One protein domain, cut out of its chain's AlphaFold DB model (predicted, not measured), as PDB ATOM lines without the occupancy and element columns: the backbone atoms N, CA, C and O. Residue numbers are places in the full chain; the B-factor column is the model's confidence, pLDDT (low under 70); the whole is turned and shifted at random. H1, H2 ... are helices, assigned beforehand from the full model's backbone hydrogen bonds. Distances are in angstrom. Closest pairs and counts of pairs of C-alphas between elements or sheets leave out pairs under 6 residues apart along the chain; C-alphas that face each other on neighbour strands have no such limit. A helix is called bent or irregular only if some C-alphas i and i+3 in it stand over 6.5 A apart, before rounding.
ATOM      1  N   THR A  12     178.960 144.073 185.629       53.56
ATOM      2  CA  THR A  12     177.818 143.870 186.532       53.56
ATOM      3  C   THR A  12     177.510 145.086 187.408       53.56
ATOM      4  O   THR A  12     176.410 145.181 187.952       53.56
ATOM      5  N   ILE A  13     178.451 146.032 187.517       53.69
ATOM      6  CA  ILE A  13     178.282 147.303 188.239       53.69
ATOM      7  C   ILE A  13     177.747 148.399 187.301       53.69
ATOM      8  O   ILE A  13     177.203 149.401 187.772       53.69
ATOM      9  N   ALA A  14     177.835 148.188 185.985       53.72
ATOM     10  CA  ALA A  14     177.282 149.090 184.989       53.72
ATOM     11  C   ALA A  14     175.749 149.103 185.090       53.72
ATOM     12  O   ALA A  14     175.066 148.114 184.814       53.72
ATOM     13  N   GLY A  15     175.193 150.238 185.516       57.31
ATOM     14  CA  GLY A  15     173.754 150.468 185.424       57.31
ATOM     15  C   GLY A  15     173.290 150.392 183.962       57.31
ATOM     16  O   GLY A  15     174.102 150.567 183.056       57.31
ATOM     17  N   PRO A  16     171.988 150.194 183.699       56.94
ATOM     18  CA  PRO A  16     171.450 150.084 182.335       56.94
ATOM     19  C   PRO A  16     171.724 151.305 181.428       56.94
ATOM     20  O   PRO A  16     171.520 151.203 180.223       56.94
ATOM     21  N   ASP A  17     172.211 152.417 181.995       57.47
ATOM     22  CA  ASP A  17     172.568 153.665 181.311       57.47
ATOM     23  C   ASP A  17     174.092 153.965 181.281       57.47
ATOM     24  O   ASP A  17     174.485 155.049 180.845       57.47
ATOM     25  N   GLU A  18     174.975 153.073 181.761       57.12
ATOM     26  CA  GLU A  18     176.434 153.269 181.635       57.12
ATOM     27  C   GLU A  18     176.948 152.777 180.270       57.12
ATOM     28  O   GLU A  18     176.908 151.588 179.956       57.12
ATOM     29  N   GLU A  19     177.442 153.714 179.452       55.47
ATOM     30  CA  GLU A  19     178.139 153.431 178.191       55.47
ATOM     31  C   GLU A  19     179.386 152.576 178.456       55.47
ATOM     32  O   GLU A  19     180.263 152.953 179.238       55.47
ATOM     33  N   LEU A  20     179.467 151.428 177.777       56.72
ATOM     34  CA  LEU A  20     180.676 150.609 177.735       56.72
ATOM     35  C   LEU A  20     181.856 151.479 177.267       56.72
ATOM     36  O   LEU A  20     181.685 152.245 176.314       56.72
ATOM     37  N   PRO A  21     183.042 151.368 177.892       56.25
ATOM     38  CA  PRO A  21     184.206 152.140 177.475       56.25
ATOM     39  C   PRO A  21     184.516 151.886 175.995       56.25
ATOM     40  O   PRO A  21     184.552 150.737 175.551       56.25
ATOM     41  N   GLY A  22     184.708 152.963 175.232       60.47
ATOM     42  CA  GLY A  22     185.030 152.882 173.807       60.47
ATOM     43  C   GLY A  22     186.477 152.435 173.571       60.47
ATOM     44  O   GLY A  22     187.291 152.429 174.494       60.47
ATOM     45  N   ASP A  23     186.833 152.117 172.320       59.41
ATOM     46  CA  ASP A  23     188.209 151.740 171.942       59.41
ATOM     47  C   ASP A  23     189.251 152.776 172.414       59.41
ATOM     48  O   ASP A  23     190.335 152.411 172.873       59.41
ATOM     49  N   ASP A  24     188.912 154.069 172.376       64.25
ATOM     50  CA  ASP A  24     189.782 155.164 172.828       64.25
ATOM     51  C   ASP A  24     190.073 155.123 174.338       64.25
ATOM     52  O   ASP A  24     191.189 155.438 174.766       64.25
ATOM     53  N   ASP A  25     189.107 154.686 175.152       65.44
ATOM     54  CA  ASP A  25     189.288 154.557 176.598       65.44
ATOM     55  C   ASP A  25     190.283 153.431 176.909       65.44
ATOM     56  O   ASP A  25     191.159 153.589 177.760       65.44
ATOM     57  N   LEU A  26     190.224 152.317 176.167       66.62
ATOM     58  CA  LEU A  26     191.164 151.204 176.321       66.62
ATOM     59  C   LEU A  26     192.608 151.623 176.009       66.62
ATOM     60  O   LEU A  26     193.527 151.291 176.764       66.62
ATOM     61  N   TRP A  27     192.824 152.383 174.932       69.69
ATOM     62  CA  TRP A  27     194.151 152.910 174.598       69.69
ATOM     63  C   TRP A  27     194.679 153.858 175.668       69.69
ATOM     64  O   TRP A  27     195.858 153.780 176.027       69.69
ATOM     65  N   TYR A  28     193.811 154.713 176.213       74.44
ATOM     66  CA  TYR A  28     194.164 155.582 177.326       74.44
ATOM     67  C   TYR A  28     194.590 154.770 178.556       74.44
ATOM     68  O   TYR A  28     195.641 155.049 179.133       74.44
ATOM     69  N   PHE A  29     193.854 153.712 178.911       73.69
ATOM     70  CA  PHE A  29     194.218 152.839 180.031       73.69
ATOM     71  C   PHE A  29     195.558 152.133 179.826       73.69
ATOM     72  O   PHE A  29     196.382 152.086 180.743       73.69
ATOM     73  N   LEU A  30     195.817 151.607 178.626       73.88
ATOM     74  CA  LEU A  30     197.103 150.982 178.310       73.88
ATOM     75  C   LEU A  30     198.258 151.991 178.401       73.88
ATOM     76  O   LEU A  30     199.308 151.678 178.970       73.88
ATOM     77  N   ALA A  31     198.056 153.209 177.891       77.12
ATOM     78  CA  ALA A  31     199.028 154.292 177.993       77.12
ATOM     79  C   ALA A  31     199.269 154.706 179.453       77.12
ATOM     80  O   ALA A  31     200.414 154.917 179.854       77.12
ATOM     81  N   GLU A  32     198.217 154.759 180.268       82.38
ATOM     82  CA  GLU A  32     198.310 155.073 181.689       82.38
ATOM     83  C   GLU A  32     199.112 154.006 182.451       82.38
ATOM     84  O   GLU A  32     200.010 154.338 183.227       82.38
ATOM     85  N   ILE A  33     198.870 152.716 182.192       81.06
ATOM     86  CA  ILE A  33     199.649 151.615 182.784       81.06
ATOM     87  C   ILE A  33     201.124 151.717 182.379       81.06
ATOM     88  O   ILE A  33     202.014 151.586 183.229       81.06
ATOM     89  N   ALA A  34     201.399 151.970 181.097       83.31
ATOM     90  CA  ALA A  34     202.760 152.141 180.603       83.31
ATOM     91  C   ALA A  34     203.459 153.326 181.291       83.31
ATOM     92  O   ALA A  34     204.589 153.182 181.765       83.31
ATOM     93  N   LEU A  35     202.773 154.463 181.426       85.25
ATOM     94  CA  LEU A  35     203.300 155.650 182.096       85.25
ATOM     95  C   LEU A  35     203.614 155.380 183.570       85.25
ATOM     96  O   LEU A  35     204.696 155.723 184.044       85.25
ATOM     97  N   ARG A  36     202.721 154.701 184.295       88.88
ATOM     98  CA  ARG A  36     202.955 154.362 185.706       88.88
ATOM     99  C   ARG A  36     204.160 153.426 185.890       88.88
ATOM    100  O   ARG A  36     204.916 153.587 186.850       88.88
ATOM    101  N   ARG A  37     204.416 152.498 184.957       87.44
ATOM    102  CA  ARG A  37     205.650 151.680 184.963       87.44
ATOM    103  C   ARG A  37     206.904 152.524 184.724       87.44
ATOM    104  O   ARG A  37     207.925 152.294 185.371       87.44
ATOM    105  N   LEU A  38     206.832 153.519 183.837       87.75
ATOM    106  CA  LEU A  38     207.934 154.461 183.614       87.75
ATOM    107  C   LEU A  38     208.218 155.313 184.857       87.75
ATOM    108  O   LEU A  38     209.385 155.523 185.180       87.75
ATOM    109  N   LEU A  39     207.183 155.736 185.589       88.50
ATOM    110  CA  LEU A  39     207.343 156.470 186.849       88.50
ATOM    111  C   LEU A  39     208.051 155.635 187.916       88.50
ATOM    112  O   LEU A  39     208.969 156.136 188.556       88.50
ATOM    113  N   ASN A  40     207.722 154.345 188.044       88.88
ATOM    114  CA  ASN A  40     208.472 153.456 188.936       88.88
ATOM    115  C   ASN A  40     209.956 153.415 188.558       88.88
ATOM    116  O   ASN A  40     210.817 153.553 189.418       88.88
ATOM    117  N   ARG A  41     210.279 153.289 187.264       89.69
ATOM    118  CA  ARG A  41     211.674 153.317 186.796       89.69
ATOM    119  C   ARG A  41     212.367 154.651 187.094       89.69
ATOM    120  O   ARG A  41     213.551 154.649 187.437       89.69
ATOM    121  N   ALA A  42     211.651 155.766 186.969       90.88
ATOM    122  CA  ALA A  42     212.166 157.083 187.322       90.88
ATOM    123  C   ALA A  42     212.481 157.160 188.824       90.88
ATOM    124  O   ALA A  42     213.606 157.498 189.169       90.88
ATOM    125  N   VAL A  43     211.565 156.728 189.698       91.75
ATOM    126  CA  VAL A  43     211.775 156.688 191.161       91.75
ATOM    127  C   VAL A  43     212.897 155.721 191.565       91.75
ATOM    128  O   VAL A  43     213.654 155.988 192.496       91.75
ATOM    129  N   LEU A  44     213.049 154.603 190.850       89.62
ATOM    130  CA  LEU A  44     214.173 153.685 191.048       89.62
ATOM    131  C   LEU A  44     215.526 154.340 190.730       89.62
ATOM    132  O   LEU A  44     216.528 153.965 191.333       89.62
ATOM    133  N   SER A  45     215.551 155.297 189.797       91.81
ATOM    134  CA  SER A  45     216.763 156.015 189.382       91.81
ATOM    135  C   SER A  45     217.026 157.259 190.238       91.81
ATOM    136  O   SER A  45     218.177 157.562 190.537       91.81
ATOM    137  N   ASP A  46     215.966 157.961 190.635       91.81
ATOM    138  CA  ASP A  46     215.995 159.148 191.485       91.81
ATOM    139  C   ASP A  46     214.914 159.035 192.577       91.81
ATOM    140  O   ASP A  46     213.740 159.344 192.336       91.81
ATOM    141  N   PRO A  47     215.292 158.607 193.797       90.12
ATOM    142  CA  PRO A  47     214.354 158.448 194.903       90.12
ATOM    143  C   PRO A  47     213.648 159.742 195.328       90.12
ATOM    144  O   PRO A  47     212.588 159.666 195.946       90.12
ATOM    145  N   SER A  48     214.193 160.924 195.004       90.69
ATOM    146  CA  SER A  48     213.588 162.205 195.395       90.69
ATOM    147  C   SER A  48     212.243 162.457 194.705       90.69
ATOM    148  O   SER A  48     211.379 163.140 195.256       90.69
ATOM    149  N   LEU A  49     212.016 161.832 193.544       91.81
ATOM    150  CA  LEU A  49     210.756 161.913 192.803       91.81
ATOM    151  C   LEU A  49     209.574 161.310 193.572       91.81
ATOM    152  O   LEU A  49     208.430 161.678 193.318       91.81
ATOM    153  N   ALA A  50     209.828 160.423 194.537       90.06
ATOM    154  CA  ALA A  50     208.782 159.841 195.374       90.06
ATOM    155  C   ALA A  50     208.159 160.836 196.370       90.06
ATOM    156  O   ALA A  50     207.151 160.508 196.990       90.06
ATOM    157  N   HIS A  51     208.740 162.030 196.547       90.31
ATOM    158  CA  HIS A  51     208.155 163.084 197.383       90.31
ATOM    159  C   HIS A  51     206.934 163.755 196.742       90.31
ATOM    160  O   HIS A  51     206.144 164.383 197.448       90.31
ATOM    161  N   ASP A  52     206.771 163.637 195.424       94.12
ATOM    162  CA  ASP A  52     205.565 164.094 194.744       94.12
ATOM    163  C   ASP A  52     204.432 163.083 194.969       94.12
ATOM    164  O   ASP A  52     204.518 161.921 194.563       94.12
ATOM    165  N   LEU A  53     203.345 163.540 195.599       91.06
ATOM    166  CA  LEU A  53     202.182 162.710 195.918       91.06
ATOM    167  C   LEU A  53     201.568 162.058 194.671       91.06
ATOM    168  O   LEU A  53     201.169 160.898 194.720       91.06
ATOM    169  N   SER A  54     201.533 162.759 193.534       90.62
ATOM    170  CA  SER A  54     200.970 162.219 192.291       90.62
ATOM    171  C   SER A  54     201.826 161.087 191.717       90.62
ATOM    172  O   SER A  54     201.301 160.098 191.189       90.62
ATOM    173  N   VAL A  55     203.151 161.191 191.870       91.94
ATOM    174  CA  VAL A  55     204.107 160.149 191.485       91.94
ATOM    175  C   VAL A  55     203.989 158.961 192.433       91.94
ATOM    176  O   VAL A  55     203.938 157.821 191.968       91.94
ATOM    177  N   GLN A  56     203.883 159.212 193.739       92.81
ATOM    178  CA  GLN A  56     203.723 158.172 194.751       92.81
ATOM    179  C   GLN A  56     202.431 157.369 194.537       92.81
ATOM    180  O   GLN A  56     202.489 156.143 194.463       92.81
ATOM    181  N   GLU A  57     201.289 158.038 194.347       91.19
ATOM    182  CA  GLU A  57     200.007 157.388 194.046       91.19
ATOM    183  C   GLU A  57     200.068 156.564 192.754       91.19
ATOM    184  O   GLU A  57     199.538 155.452 192.675       91.19
ATOM    185  N   SER A  58     200.727 157.096 191.722       89.06
ATOM    186  CA  SER A  58     200.905 156.404 190.445       89.06
ATOM    187  C   SER A  58     201.756 155.143 190.598       89.06
ATOM    188  O   SER A  58     201.418 154.095 190.034       89.06
ATOM    189  N   CYS A  59     202.833 155.221 191.384       92.50
ATOM    190  CA  CYS A  59     203.674 154.073 191.701       92.50
ATOM    191  C   CYS A  59     202.899 153.041 192.521       92.50
ATOM    192  O   CYS A  59     202.890 151.873 192.145       92.50
ATOM    193  N   GLN A  60     202.173 153.470 193.558       93.50
ATOM    194  CA  GLN A  60     201.353 152.598 194.397       93.50
ATOM    195  C   GLN A  60     200.345 151.801 193.565       93.50
ATOM    196  O   GLN A  60     200.348 150.575 193.623       93.50
ATOM    197  N   LYS A  61     199.550 152.469 192.718       90.69
ATOM    198  CA  LYS A  61     198.565 151.790 191.858       90.69
ATOM    199  C   LYS A  61     199.218 150.784 190.907       90.69
ATOM    200  O   LYS A  61     198.638 149.745 190.609       90.69
ATOM    201  N   CYS A  62     200.412 151.092 190.398       92.81
ATOM    202  CA  CYS A  62     201.155 150.178 189.532       92.81
ATOM    203  C   CYS A  62     201.655 148.945 190.286       92.81
ATOM    204  O   CYS A  62     201.525 147.831 189.781       92.81
ATOM    205  N   LEU A  63     202.247 149.147 191.464       94.00
ATOM    206  CA  LEU A  63     202.804 148.073 192.282       94.00
ATOM    207  C   LEU A  63     201.693 147.164 192.807       94.00
ATOM    208  O   LEU A  63     201.820 145.951 192.702       94.00
ATOM    209  N   GLU A  64     200.579 147.734 193.268       92.50
ATOM    210  CA  GLU A  64     199.400 146.985 193.707       92.50
ATOM    211  C   GLU A  64     198.802 146.146 192.570       92.50
ATOM    212  O   GLU A  64     198.502 144.970 192.759       92.50
ATOM    213  N   ALA A  65     198.677 146.716 191.366       88.19
ATOM    214  CA  ALA A  65     198.201 145.967 190.208       88.19
ATOM    215  C   ALA A  65     199.142 144.809 189.842       88.19
ATOM    216  O   ALA A  65     198.666 143.718 189.534       88.19
ATOM    217  N   CYS A  66     200.463 145.025 189.899       90.62
ATOM    218  CA  CYS A  66     201.433 143.954 189.662       90.62
ATOM    219  C   CYS A  66     201.335 142.870 190.741       90.62
ATOM    220  O   CYS A  66     201.333 141.688 190.422       90.62
ATOM    221  N   LEU A  67     201.221 143.264 192.011       92.38
ATOM    222  CA  LEU A  67     201.118 142.338 193.133       92.38
ATOM    223  C   LEU A  67     199.900 141.423 192.987       92.38
ATOM    224  O   LEU A  67     200.059 140.210 192.991       92.38
ATOM    225  N   ARG A  68     198.713 141.997 192.754       88.81
ATOM    226  CA  ARG A  68     197.475 141.222 192.581       88.81
ATOM    227  C   ARG A  68     197.568 140.226 191.427       88.81
ATOM    228  O   ARG A  68     197.096 139.105 191.555       88.81
ATOM    229  N   GLN A  69     198.204 140.611 190.317       85.88
ATOM    230  CA  GLN A  69     198.420 139.704 189.182       85.88
ATOM    231  C   GLN A  69     199.355 138.538 189.529       85.88
ATOM    232  O   GLN A  69     199.162 137.436 189.017       85.88
ATOM    233  N   LEU A  70     200.352 138.761 190.389       89.19
ATOM    234  CA  LEU A  70     201.244 137.702 190.868       89.19
ATOM    235  C   LEU A  70     200.646 136.869 192.010       89.19
ATOM    236  O   LEU A  70     201.149 135.786 192.269       89.19
ATOM    237  N   GLU A  71     199.600 137.333 192.693       87.81
ATOM    238  CA  GLU A  71     198.884 136.549 193.712       87.81
ATOM    239  C   GLU A  71     197.890 135.557 193.082       87.81
ATOM    240  O   GLU A  71     197.586 134.521 193.669       87.81
ATOM    241  N   THR A  72     197.412 135.827 191.862       80.31
ATOM    242  CA  THR A  72     196.440 134.981 191.149       80.31
ATOM    243  C   THR A  72     197.049 134.204 189.974       80.31
ATOM    244  O   THR A  72     196.439 134.022 188.917       80.31
ATOM    245  N   LEU A  73     198.268 133.671 190.148       76.00
ATOM    246  CA  LEU A  73     198.979 132.908 189.101       76.00
ATOM    247  C   LEU A  73     198.158 131.737 188.551       76.00
ATOM    248  O   LEU A  73     198.173 131.482 187.348       76.00
ATOM    249  N   SER A  74     197.416 131.051 189.422       61.66
ATOM    250  CA  SER A  74     196.623 129.865 189.066       61.66
ATOM    251  C   SER A  74     195.440 130.181 188.140       61.66
ATOM    252  O   SER A  74     194.993 129.311 187.399       61.66
ATOM    253  N   GLU A  75     194.948 131.425 188.130       63.06
ATOM    254  CA  GLU A  75     193.844 131.852 187.253       63.06
ATOM    255  C   GLU A  75     194.297 131.985 185.788       63.06
ATOM    256  O   GLU A  75     193.492 131.881 184.866       63.06
ATOM    257  N   HIS A  76     195.605 132.118 185.535       56.12
ATOM    258  CA  HIS A  76     196.157 132.186 184.177       56.12
ATOM    259  C   HIS A  76     196.117 130.831 183.439       56.12
ATOM    260  O   HIS A  76     196.496 130.744 182.268       56.12
ATOM    261  N   HIS A  77     195.677 129.756 184.104       56.41
ATOM    262  CA  HIS A  77     195.626 128.401 183.548       56.41
ATOM    263  C   HIS A  77     194.367 128.092 182.732       56.41
ATOM    264  O   HIS A  77     194.283 126.990 182.191       56.41
ATOM    265  N   GLU A  78     193.438 129.039 182.542       55.84
ATOM    266  CA  GLU A  78     192.182 128.838 181.786       55.84
ATOM    267  C   GLU A  78     192.338 128.623 180.252       55.84
ATOM    268  O   GLU A  78     191.393 128.762 179.480       55.84
ATOM    269  N   GLY A  79     193.500 128.148 179.782       48.41
ATOM    270  CA  GLY A  79     193.520 127.212 178.648       48.41
ATOM    271  C   GLY A  79     193.846 127.756 177.256       48.41
ATOM    272  O   GLY A  79     193.585 127.070 176.264       48.41
ATOM    273  N   HIS A  80     194.469 128.927 177.118       56.09
ATOM    274  CA  HIS A  80     194.878 129.431 175.802       56.09
ATOM    275  C   HIS A  80     196.408 129.432 175.615       56.09
ATOM    276  O   HIS A  80     197.111 130.355 176.022       56.09
ATOM    277  N   LEU A  81     196.912 128.408 174.906       49.94
ATOM    278  CA  LEU A  81     198.298 128.279 174.407       49.94
ATOM    279  C   LEU A  81     198.909 129.586 173.832       49.94
ATOM    280  O   LEU A  81     200.090 129.821 174.092       49.94
ATOM    281  N   PRO A  82     198.158 130.463 173.122       54.78
ATOM    282  CA  PRO A  82     198.676 131.731 172.601       54.78
ATOM    283  C   PRO A  82     199.114 132.773 173.640       54.78
ATOM    284  O   PRO A  82     199.825 133.716 173.303       54.78
ATOM    285  N   TYR A  83     198.700 132.634 174.896       66.00
ATOM    286  CA  TYR A  83     199.014 133.615 175.939       66.00
ATOM    287  C   TYR A  83     200.082 133.116 176.905       66.00
ATOM    288  O   TYR A  83     200.467 133.846 177.807       66.00
ATOM    289  N   LEU A  84     200.624 131.913 176.701       75.44
ATOM    290  CA  LEU A  84     201.619 131.334 177.601       75.44
ATOM    291  C   LEU A  84     202.938 132.118 177.565       75.44
ATOM    292  O   LEU A  84     203.511 132.424 178.606       75.44
ATOM    293  N   TRP A  85     203.392 132.518 176.373       81.62
ATOM    294  CA  TRP A  85     204.616 133.315 176.222       81.62
ATOM    295  C   TRP A  85     204.412 134.755 176.690       81.62
ATOM    296  O   TRP A  85     205.258 135.304 177.390       81.62
ATOM    297  N   GLN A  86     203.277 135.362 176.331       83.00
ATOM    298  CA  GLN A  86     202.924 136.705 176.793       83.00
ATOM    299  C   GLN A  86     202.765 136.739 178.318       83.00
ATOM    300  O   GLN A  86     203.281 137.647 178.965       83.00
ATOM    301  N   GLY A  87     202.136 135.714 178.891       85.19
ATOM    302  CA  GLY A  87     201.994 135.505 180.324       85.19
ATOM    303  C   GLY A  87     203.349 135.368 181.005       85.19
ATOM    304  O   GLY A  87     203.646 136.144 181.904       85.19
ATOM    305  N   ALA A  88     204.226 134.483 180.525       88.75
ATOM    306  CA  ALA A  88     205.560 134.308 181.097       88.75
ATOM    307  C   ALA A  88     206.401 135.600 181.072       88.75
ATOM    308  O   ALA A  88     207.035 135.949 182.069       88.75
ATOM    309  N   LEU A  89     206.368 136.350 179.964       89.44
ATOM    310  CA  LEU A  89     207.045 137.649 179.863       89.44
ATOM    311  C   LEU A  89     206.435 138.694 180.806       89.44
ATOM    312  O   LEU A  89     207.164 139.500 181.387       89.44
ATOM    313  N   SER A  90     205.113 138.671 180.975       89.00
ATOM    314  CA  SER A  90     204.397 139.539 181.908       89.00
ATOM    315  C   SER A  90     204.789 139.236 183.357       89.00
ATOM    316  O   SER A  90     205.195 140.151 184.075       89.00
ATOM    317  N   LEU A  91     204.780 137.957 183.755       90.94
ATOM    318  CA  LEU A  91     205.213 137.492 185.076       90.94
ATOM    319  C   LEU A  91     206.659 137.895 185.365       90.94
ATOM    320  O   LEU A  91     206.943 138.462 186.420       90.94
ATOM    321  N   MET A  92     207.565 137.673 184.407       94.38
ATOM    322  CA  MET A  92     208.965 138.080 184.528       94.38
ATOM    323  C   MET A  92     209.091 139.595 184.718       94.38
ATOM    324  O   MET A  92     209.714 140.048 185.675       94.38
ATOM    325  N   SER A  93     208.481 140.394 183.839       94.19
ATOM    326  CA  SER A  93     208.562 141.861 183.880       94.19
ATOM    327  C   SER A  93     208.036 142.442 185.196       94.19
ATOM    328  O   SER A  93     208.667 143.308 185.804       94.19
ATOM    329  N   GLN A  94     206.896 141.941 185.672       93.81
ATOM    330  CA  GLN A  94     206.282 142.379 186.924       93.81
ATOM    331  C   GLN A  94     207.095 141.975 188.148       93.81
ATOM    332  O   GLN A  94     207.293 142.797 189.041       93.81
ATOM    333  N   SER A  95     207.626 140.751 188.151       96.19
ATOM    334  CA  SER A  95     208.496 140.270 189.223       96.19
ATOM    335  C   SER A  95     209.749 141.127 189.335       96.19
ATOM    336  O   SER A  95     210.057 141.617 190.414       96.19
ATOM    337  N   LEU A  96     210.424 141.406 188.214       96.69
ATOM    338  CA  LEU A  96     211.622 142.251 188.202       96.69
ATOM    339  C   LEU A  96     211.332 143.681 188.683       96.69
ATOM    340  O   LEU A  96     212.134 144.256 189.420       96.69
ATOM    341  N   LEU A  97     210.180 144.246 188.304       95.38
ATOM    342  CA  LEU A  97     209.756 145.564 188.773       95.38
ATOM    343  C   LEU A  97     209.540 145.581 190.293       95.38
ATOM    344  O   LEU A  97     210.063 146.463 190.974       95.38
ATOM    345  N   LEU A  98     208.806 144.599 190.825       96.69
ATOM    346  CA  LEU A  98     208.538 144.487 192.260       96.69
ATOM    347  C   LEU A  98     209.822 144.212 193.053       96.69
ATOM    348  O   LEU A  98     210.038 144.845 194.081       96.69
ATOM    349  N   MET A  99     210.719 143.353 192.562       96.94
ATOM    350  CA  MET A  99     212.029 143.123 193.186       96.94
ATOM    351  C   MET A  99     212.847 144.419 193.246       96.94
ATOM    352  O   MET A  99     213.387 144.752 194.297       96.94
ATOM    353  N   GLY A 100     212.880 145.205 192.166       94.56
ATOM    354  CA  GLY A 100     213.498 146.533 192.187       94.56
ATOM    355  C   GLY A 100     212.865 147.454 193.235       94.56
ATOM    356  O   GLY A 100     213.575 148.097 194.008       94.56
ATOM    357  N   ALA A 101     211.532 147.470 193.315       95.19
ATOM    358  CA  ALA A 101     210.794 148.276 194.282       95.19
ATOM    359  C   ALA A 101     211.089 147.876 195.741       95.19
ATOM    360  O   ALA A 101     211.261 148.755 196.581       95.19
ATOM    361  N   THR A 102     211.242 146.581 196.048       96.06
ATOM    362  CA  THR A 102     211.604 146.122 197.407       96.06
ATOM    363  C   THR A 102     213.003 146.556 197.857       96.06
ATOM    364  O   THR A 102     213.253 146.650 199.057       96.06
ATOM    365  N   LEU A 103     213.910 146.834 196.914       93.81
ATOM    366  CA  LEU A 103     215.271 147.302 197.197       93.81
ATOM    367  C   LEU A 103     215.362 148.831 197.278       93.81
ATOM    368  O   LEU A 103     216.376 149.366 197.722       93.81
ATOM    369  N   ASN A 104     214.319 149.544 196.855       93.25
ATOM    370  CA  ASN A 104     214.276 150.997 196.887       93.25
ATOM    371  C   ASN A 104     213.538 151.480 198.148       93.25
ATOM    372  O   ASN A 104     212.352 151.190 198.297       93.25
ATOM    373  N   PRO A 105     214.176 152.262 199.040       90.94
ATOM    374  CA  PRO A 105     213.555 152.693 200.292       90.94
ATOM    375  C   PRO A 105     212.269 153.507 200.132       90.94
ATOM    376  O   PRO A 105     211.440 153.490 201.035       90.94
ATOM    377  N   ALA A 106     212.093 154.230 199.022       90.94
ATOM    378  CA  ALA A 106     210.888 155.015 198.768       90.94
ATOM    379  C   ALA A 106     209.714 154.128 198.330       90.94
ATOM    380  O   ALA A 106     208.591 154.305 198.796       90.94
ATOM    381  N   LEU A 107     209.978 153.134 197.477       92.44
ATOM    382  CA  LEU A 107     208.945 152.231 196.962       92.44
ATOM    383  C   LEU A 107     208.641 151.065 197.908       92.44
ATOM    384  O   LEU A 107     207.496 150.628 197.970       92.44
ATOM    385  N   LYS A 108     209.623 150.594 198.688       94.50
ATOM    386  CA  LYS A 108     209.465 149.491 199.652       94.50
ATOM    387  C   LYS A 108     208.336 149.741 200.656       94.50
ATOM    388  O   LYS A 108     207.677 148.803 201.082       94.50
ATOM    389  N   GLN A 109     208.086 151.003 200.993       93.12
ATOM    390  CA  GLN A 109     207.026 151.440 201.915       93.12
ATOM    391  C   GLN A 109     205.616 151.145 201.385       93.12
ATOM    392  O   GLN A 109     204.669 151.076 202.160       93.12
ATOM    393  N   LEU A 110     205.483 151.014 200.062       93.06
ATOM    394  CA  LEU A 110     204.221 150.776 199.364       93.06
ATOM    395  C   LEU A 110     203.929 149.279 199.184       93.06
ATOM    396  O   LEU A 110     202.914 148.926 198.587       93.06
ATOM    397  N   LEU A 111     204.833 148.407 199.637       94.94
ATOM    398  CA  LEU A 111     204.773 146.968 199.416       94.94
ATOM    399  C   LEU A 111     204.412 146.217 200.710       94.94
ATOM    400  O   LEU A 111     204.637 146.729 201.810       94.94
ATOM    401  N   PRO A 112     203.893 144.981 200.590       95.25
ATOM    402  CA  PRO A 112     203.777 144.048 201.707       95.25
ATOM    403  C   PRO A 112     205.117 143.754 202.397       95.25
ATOM    404  O   PRO A 112     206.193 144.166 201.956       95.25
ATOM    405  N   SER A 113     205.060 142.973 203.479       94.44
ATOM    406  CA  SER A 113     206.265 142.552 204.204       94.44
ATOM    407  C   SER A 113     207.246 141.772 203.314       94.44
ATOM    408  O   SER A 113     206.836 141.048 202.405       94.44
ATOM    409  N   ASP A 114     208.550 141.853 203.608       92.75
ATOM    410  CA  ASP A 114     209.587 141.169 202.809       92.75
ATOM    411  C   ASP A 114     209.386 139.641 202.776       92.75
ATOM    412  O   ASP A 114     209.624 138.996 201.755       92.75
ATOM    413  N   LEU A 115     208.853 139.069 203.864       94.00
ATOM    414  CA  LEU A 115     208.482 137.655 203.935       94.00
ATOM    415  C   LEU A 115     207.370 137.304 202.936       94.00
ATOM    416  O   LEU A 115     207.490 136.312 202.221       94.00
ATOM    417  N   GLN A 116     206.314 138.121 202.860       95.50
ATOM    418  CA  GLN A 116     205.229 137.928 201.893       95.50
ATOM    419  C   GLN A 116     205.735 138.089 200.459       95.50
ATOM    420  O   GLN A 116     205.456 137.241 199.619       95.50
ATOM    421  N   MET A 117     206.548 139.116 200.194       96.69
ATOM    422  CA  MET A 117     207.156 139.314 198.873       96.69
ATOM    423  C   MET A 117     208.012 138.110 198.460       96.69
ATOM    424  O   MET A 117     207.911 137.636 197.332       96.69
ATOM    425  N   THR A 118     208.806 137.565 199.386       96.12
ATOM    426  CA  THR A 118     209.625 136.365 199.150       96.12
ATOM    427  C   THR A 118     208.769 135.146 198.800       96.12
ATOM    428  O   THR A 118     209.140 134.385 197.906       96.12
ATOM    429  N   ALA A 119     207.627 134.960 199.469       95.56
ATOM    430  CA  ALA A 119     206.700 133.871 199.164       95.56
ATOM    431  C   ALA A 119     206.107 134.011 197.751       95.56
ATOM    432  O   ALA A 119     206.189 133.071 196.965       95.56
ATOM    433  N   ILE A 120     205.628 135.208 197.396       95.38
ATOM    434  CA  ILE A 120     205.063 135.495 196.066       95.38
ATOM    435  C   ILE A 120     206.100 135.235 194.966       95.38
ATOM    436  O   ILE A 120     205.820 134.550 193.985       95.38
ATOM    437  N   PHE A 121     207.337 135.714 195.128       96.75
ATOM    438  CA  PHE A 121     208.385 135.469 194.133       96.75
ATOM    439  C   PHE A 121     208.762 133.989 194.014       96.75
ATOM    440  O   PHE A 121     209.063 133.528 192.912       96.75
ATOM    441  N   ALA A 122     208.726 133.228 195.112       95.88
ATOM    442  CA  ALA A 122     208.960 131.787 195.068       95.88
ATOM    443  C   ALA A 122     207.888 131.058 194.241       95.88
ATOM    444  O   ALA A 122     208.230 130.164 193.463       95.88
ATOM    445  N   GLU A 123     206.622 131.468 194.349       94.56
ATOM    446  CA  GLU A 123     205.527 130.934 193.531       94.56
ATOM    447  C   GLU A 123     205.714 131.261 192.046       94.56
ATOM    448  O   GLU A 123     205.594 130.370 191.202       94.56
ATOM    449  N   VAL A 124     206.113 132.494 191.709       94.06
ATOM    450  CA  VAL A 124     206.400 132.864 190.312       94.06
ATOM    451  C   VAL A 124     207.560 132.050 189.737       94.06
ATOM    452  O   VAL A 124     207.480 131.578 188.601       94.06
ATOM    453  N   VAL A 125     208.642 131.859 190.501       95.69
ATOM    454  CA  VAL A 125     209.781 131.027 190.075       95.69
ATOM    455  C   VAL A 125     209.337 129.584 189.837       95.69
ATOM    456  O   VAL A 125     209.740 128.983 188.839       95.69
ATOM    457  N   ALA A 126     208.499 129.029 190.716       93.81
ATOM    458  CA  ALA A 126     207.960 127.684 190.554       93.81
ATOM    459  C   ALA A 126     207.088 127.570 189.292       93.81
ATOM    460  O   ALA A 126     207.247 126.622 188.520       93.81
ATOM    461  N   GLU A 127     206.225 128.555 189.038       90.81
ATOM    462  CA  GLU A 127     205.339 128.558 187.876       90.81
ATOM    463  C   GLU A 127     206.107 128.723 186.557       90.81
ATOM    464  O   GLU A 127     205.914 127.942 185.625       90.81
ATOM    465  N   LEU A 128     207.056 129.660 186.474       92.06
ATOM    466  CA  LEU A 128     207.915 129.785 185.290       92.06
ATOM    467  C   LEU A 128     208.778 128.532 185.081       92.06
ATOM    468  O   LEU A 128     208.949 128.086 183.946       92.06
ATOM    469  N   GLY A 129     209.265 127.916 186.162       92.75
ATOM    470  CA  GLY A 129     209.984 126.643 186.111       92.75
ATOM    471  C   GLY A 129     209.128 125.500 185.558       92.75
ATOM    472  O   GLY A 129     209.616 124.679 184.781       92.75
ATOM    473  N   ARG A 130     207.827 125.480 185.870       90.00
ATOM    474  CA  ARG A 130     206.872 124.534 185.280       90.00
ATOM    475  C   ARG A 130     206.746 124.734 183.771       90.00
ATOM    476  O   ARG A 130     206.651 123.750 183.043       90.00
ATOM    477  N   LEU A 131     206.783 125.977 183.289       88.19
ATOM    478  CA  LEU A 131     206.682 126.319 181.864       88.19
ATOM    479  C   LEU A 131     207.996 126.139 181.081       88.19
ATOM    480  O   LEU A 131     207.961 126.066 179.853       88.19
ATOM    481  N   ALA A 132     209.141 126.035 181.762       91.31
ATOM    482  CA  ALA A 132     210.476 126.026 181.156       91.31
ATOM    483  C   ALA A 132     210.664 124.960 180.059       91.31
ATOM    484  O   ALA A 132     211.277 125.218 179.026       91.31
ATOM    485  N   HIS A 133     210.079 123.773 180.242       90.50
ATOM    486  CA  HIS A 133     210.204 122.664 179.290       90.50
ATOM    487  C   HIS A 133     209.502 122.907 177.941       90.50
ATOM    488  O   HIS A 133     209.748 122.172 176.986       90.50
ATOM    489  N   LEU A 134     208.620 123.909 177.853       89.75
ATOM    490  CA  LEU A 134     207.837 124.186 176.647       89.75
ATOM    491  C   LEU A 134     208.645 124.933 175.577       89.75
ATOM    492  O   LEU A 134     208.352 124.789 174.391       89.75
ATOM    493  N   ALA A 135     209.643 125.733 175.971       91.25
ATOM    494  CA  ALA A 135     210.544 126.421 175.047       91.25
ATOM    495  C   ALA A 135     211.809 126.938 175.762       91.25
ATOM    496  O   ALA A 135     211.702 127.440 176.881       91.25
ATOM    497  N   PRO A 136     212.982 126.969 175.093       94.44
ATOM    498  CA  PRO A 136     214.213 127.514 175.678       94.44
ATOM    499  C   PRO A 136     214.098 128.967 176.169       94.44
ATOM    500  O   PRO A 136     214.748 129.357 177.132       94.44
ATOM    501  N   SER A 137     213.260 129.788 175.530       93.31
ATOM    502  CA  SER A 137     213.020 131.170 175.965       93.31
ATOM    503  C   SER A 137     212.257 131.258 177.289       93.31
ATOM    504  O   SER A 137     212.470 132.203 178.046       93.31
ATOM    505  N   LEU A 138     211.388 130.289 177.586       92.06
ATOM    506  CA  LEU A 138     210.648 130.222 178.847       92.06
ATOM    507  C   LEU A 138     211.543 129.732 179.982       92.06
ATOM    508  O   LEU A 138     211.480 130.276 181.081       92.06
ATOM    509  N   ASP A 139     212.425 128.774 179.693       95.19
ATOM    510  CA  ASP A 139     213.490 128.369 180.614       95.19
ATOM    511  C   ASP A 139     214.398 129.557 180.969       95.19
ATOM    512  O   ASP A 139     214.628 129.842 182.144       95.19
ATOM    513  N   LEU A 140     214.807 130.349 179.970       96.06
ATOM    514  CA  LEU A 140     215.556 131.583 180.213       96.06
ATOM    515  C   LEU A 140     214.778 132.580 181.093       96.06
ATOM    516  O   LEU A 140     215.364 133.175 181.995       96.06
ATOM    517  N   CYS A 141     213.467 132.752 180.881       95.00
ATOM    518  CA  CYS A 141     212.641 133.605 181.747       95.00
ATOM    519  C   CYS A 141     212.654 133.109 183.203       95.00
ATOM    520  O   CYS A 141     212.837 133.910 184.120       95.00
ATOM    521  N   ALA A 142     212.507 131.797 183.420       95.75
ATOM    522  CA  ALA A 142     212.555 131.197 184.752       95.75
ATOM    523  C   ALA A 142     213.914 131.429 185.437       95.75
ATOM    524  O   ALA A 142     213.961 131.801 186.611       95.75
ATOM    525  N   GLN A 143     215.015 131.271 184.695       97.94
ATOM    526  CA  GLN A 143     216.372 131.506 185.197       97.94
ATOM    527  C   GLN A 143     216.598 132.972 185.579       97.94
ATOM    528  O   GLN A 143     217.074 133.243 186.680       97.94
ATOM    529  N   ILE A 144     216.188 133.920 184.728       98.12
ATOM    530  CA  ILE A 144     216.312 135.360 185.004       98.12
ATOM    531  C   ILE A 144     215.595 135.736 186.303       98.12
ATOM    532  O   ILE A 144     216.176 136.418 187.149       98.12
ATOM    533  N   VAL A 145     214.344 135.295 186.481       97.88
ATOM    534  CA  VAL A 145     213.564 135.620 187.688       97.88
ATOM    535  C   VAL A 145     214.185 134.978 188.926       97.88
ATOM    536  O   VAL A 145     214.302 135.635 189.959       97.88
ATOM    537  N   LYS A 146     214.641 133.725 188.822       98.19
ATOM    538  CA  LYS A 146     215.310 133.026 189.923       98.19
ATOM    539  C   LYS A 146     216.590 133.742 190.364       98.19
ATOM    540  O   LYS A 146     216.762 134.000 191.553       98.19
ATOM    541  N   GLU A 147     217.463 134.096 189.422       98.25
ATOM    542  CA  GLU A 147     218.703 134.818 189.723       98.25
ATOM    543  C   GLU A 147     218.437 136.210 190.308       98.25
ATOM    544  O   GLU A 147     219.147 136.659 191.210       98.25
ATOM    545  N   ALA A 148     217.432 136.917 189.786       97.81
ATOM    546  CA  ALA A 148     217.045 138.225 190.297       97.81
ATOM    547  C   ALA A 148     216.557 138.137 191.749       97.81
ATOM    548  O   ALA A 148     216.969 138.940 192.585       97.81
ATOM    549  N   GLU A 149     215.753 137.123 192.067       97.56
ATOM    550  CA  GLU A 149     215.257 136.881 193.418       97.56
ATOM    551  C   GLU A 149     216.386 136.497 194.393       97.56
ATOM    552  O   GLU A 149     216.445 136.990 195.522       97.56
ATOM    553  N   GLU A 150     217.335 135.664 193.962       96.94
ATOM    554  CA  GLU A 150     218.532 135.345 194.748       96.94
ATOM    555  C   GLU A 150     219.356 136.603 195.059       96.94
ATOM    556  O   GLU A 150     219.717 136.836 196.217       96.94
ATOM    557  N   LYS A 151     219.589 137.459 194.055       96.12
ATOM    558  CA  LYS A 151     220.284 138.744 194.233       96.12
ATOM    559  C   LYS A 151     219.527 139.677 195.173       96.12
ATOM    560  O   LYS A 151     220.152 140.282 196.043       96.12
ATOM    561  N   ARG A 152     218.201 139.779 195.042       96.06
ATOM    562  CA  ARG A 152     217.364 140.606 195.923       96.06
ATOM    563  C   ARG A 152     217.538 140.197 197.384       96.06
ATOM    564  O   ARG A 152     217.834 141.056 198.205       96.06
ATOM    565  N   ARG A 153     217.432 138.903 197.708       94.50
ATOM    566  CA  ARG A 153     217.597 138.409 199.092       94.50
ATOM    567  C   ARG A 153     218.974 138.721 199.676       94.50
ATOM    568  O   ARG A 153     219.078 139.116 200.840       94.50
ATOM    569  N   LEU A 154     220.030 138.579 198.875       93.81
ATOM    570  CA  LEU A 154     221.390 138.934 199.291       93.81
ATOM    571  C   LEU A 154     221.505 140.431 199.610       93.81
ATOM    572  O   LEU A 154     222.068 140.806 200.633       93.81
ATOM    573  N   LEU A 155     220.935 141.294 198.770       90.94
ATOM    574  CA  LEU A 155     220.962 142.740 198.990       90.94
ATOM    575  C   LEU A 155     220.094 143.167 200.186       90.94
ATOM    576  O   LEU A 155     220.544 143.985 200.989       90.94
ATOM    577  N   SER A 156     218.904 142.579 200.351       86.06
ATOM    578  CA  SER A 156     218.033 142.808 201.511       86.06
ATOM    579  C   SER A 156     218.734 142.445 202.825       86.06
ATOM    580  O   SER A 156     218.800 143.278 203.728       86.06
ATOM    581  N   SER A 157     219.334 141.255 202.919       83.81
ATOM    582  CA  SER A 157     220.062 140.834 204.130       83.81
ATOM    583  C   SER A 157     221.282 141.712 204.440       83.81
ATOM    584  O   SER A 157     221.504 142.064 205.598       83.81
ATOM    585  N   ASN A 158     222.030 142.151 203.421       81.06
ATOM    586  CA  ASN A 158     223.147 143.082 203.606       81.06
ATOM    587  C   ASN A 158     222.678 144.450 204.130       81.06
ATOM    588  O   ASN A 158     223.347 145.047 204.975       81.06
ATOM    589  N   SER A 159     221.529 144.951 203.660       72.00
ATOM    590  CA  SER A 159     220.966 146.213 204.157       72.00
ATOM    591  C   SER A 159     220.496 146.139 205.614       72.00
ATOM    592  O   SER A 159     220.630 147.120 206.341       72.00
ATOM    593  N   GLU A 160     220.015 144.980 206.072       65.31
ATOM    594  CA  GLU A 160     219.650 144.768 207.479       65.31
ATOM    595  C   GLU A 160     220.886 144.708 208.389       65.31
ATOM    596  O   GLU A 160     220.864 145.229 209.501       65.31
ATOM    597  N   GLN A 161     221.990 144.133 207.902       60.06
ATOM    598  CA  GLN A 161     223.255 144.034 208.643       60.06
ATOM    599  C   GLN A 161     224.026 145.363 208.695       60.06
ATOM    600  O   GLN A 161     224.680 145.657 209.695       60.06
ATOM    601  N   GLY A 162     223.932 146.189 207.649       54.88
ATOM    602  CA  GLY A 162     224.585 147.501 207.576       54.88
ATOM    603  C   GLY A 162     223.977 148.585 208.474       54.88
ATOM    604  O   GLY A 162     224.574 149.647 208.610       54.88
ATOM    605  N   ASN A 163     222.825 148.331 209.101       49.28
ATOM    606  CA  ASN A 163     222.127 149.278 209.980       49.28
ATOM    607  C   ASN A 163     222.415 149.038 211.484       49.28
ATOM    608  O   ASN A 163     221.688 149.537 212.340       49.28
TER     609      ASN A 163
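Overview. This is residues 12 to 163 of the 165 residues of an uncharacterized protein of Hortaea werneckii (UniProt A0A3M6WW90). Three long helices, H5, H6 and H7, make an up-and-down bundle, with their centres in a triangle; H3 crosses H5 on one side of it, and H1 crosses H3 in turn. Residues 12 to 31, an unnamed start and residues 23 to 31 of H1, stick out as a long arm from this body. The printed part has 152 residues with seven named helices, H1 to H7 in order along the chain, and no named strand; its class is all helix. It is only just compact, close to loose, with a radius of gyration of the C-alphas of 17.3 A, and its outline is flat, spanning 58 by 44 by 23 A.

Along the chain. After residues 12 to 22, H1 runs over residues 23 to 45, 33.7 A from C-alpha 23 at (188.209, 151.740, 171.942) to C-alpha 45. The short H2 is residues 47 to 51, and H3 is residues 53 to 71, 26.5 A long. The short H4 is residues 73 to 77. H5, residues 81 to 103, is 34.2 A long and begins with C-alpha 81 at (198.298, 128.279, 174.407); it is irregular, with C-alphas 82 and 85 7.1 A apart. H6, residues 114 to 134, is 31.2 A long and irregular, with C-alphas 130 and 133 7.1 A apart. H7, residues 136 to 161, is 38.0 A long and ends with C-alpha 161 at (223.255, 144.034, 208.643).

Arrangement. H5 is the hub, touching H1, H3, H6 and H7. H5 and H6 form a helical hairpin at a shallow tilt of 29 degrees, opposite ways; their closest C-alphas, of Ala 88 and Leu 128, are 6.6 A apart. H6 and H7 form another at 18 degrees, closest at the C-alphas of Ala 132 and Asp 139, 3.9 A. H7 touches H5 at a shallow tilt of 14 degrees, the same way, closest at the C-alphas of Met 92 and Val 145, 6.1 A. H3, with residues 63 to 70 alone, touches H5 at a steep tilt of 49 degrees, opposite ways, closest at the C-alphas of Cys 66 and Gln 94, 5.8 A. H1, with residues 33 to 40 alone, touches H3 about perpendicular, at 77 degrees, closest at the C-alphas of Arg 36 and Ser 58, 5.6 A. H1 and H2 only just touch, only at the corner, with 3 pairs of C-alphas within 8 A, closest at those of Val 43 and Leu 49, 5.6 A. H4 is close to H6 but not clearly touching, closest at the C-alphas of Leu 73 and Val 124, 7.5 A. H1 and H7 are apart. Every O i to N i+4 pair is within hydrogen-bond range in H1, H3 and H7; the counts are 17 of 19 in H5, 15 of 17 in H6, and 0 of 1 in H2 and in H4, where 2 of 2 O i to N i+3 pairs are within range in each.

Size, cuts and confidence. The two C-alphas farthest apart, of Pro 16 and Gly 162, are 58.9 A apart. Residues 77 to 83, of which 81 to 83 belong to H5, also stand free. The printed part has no cut and no long link; that from H5 to H6, 10 residues, is short and the others are tight. The mean pLDDT of the printed part is 84.5, with residues 12 to 27, 74 to 83 and 160 to 163 under 70.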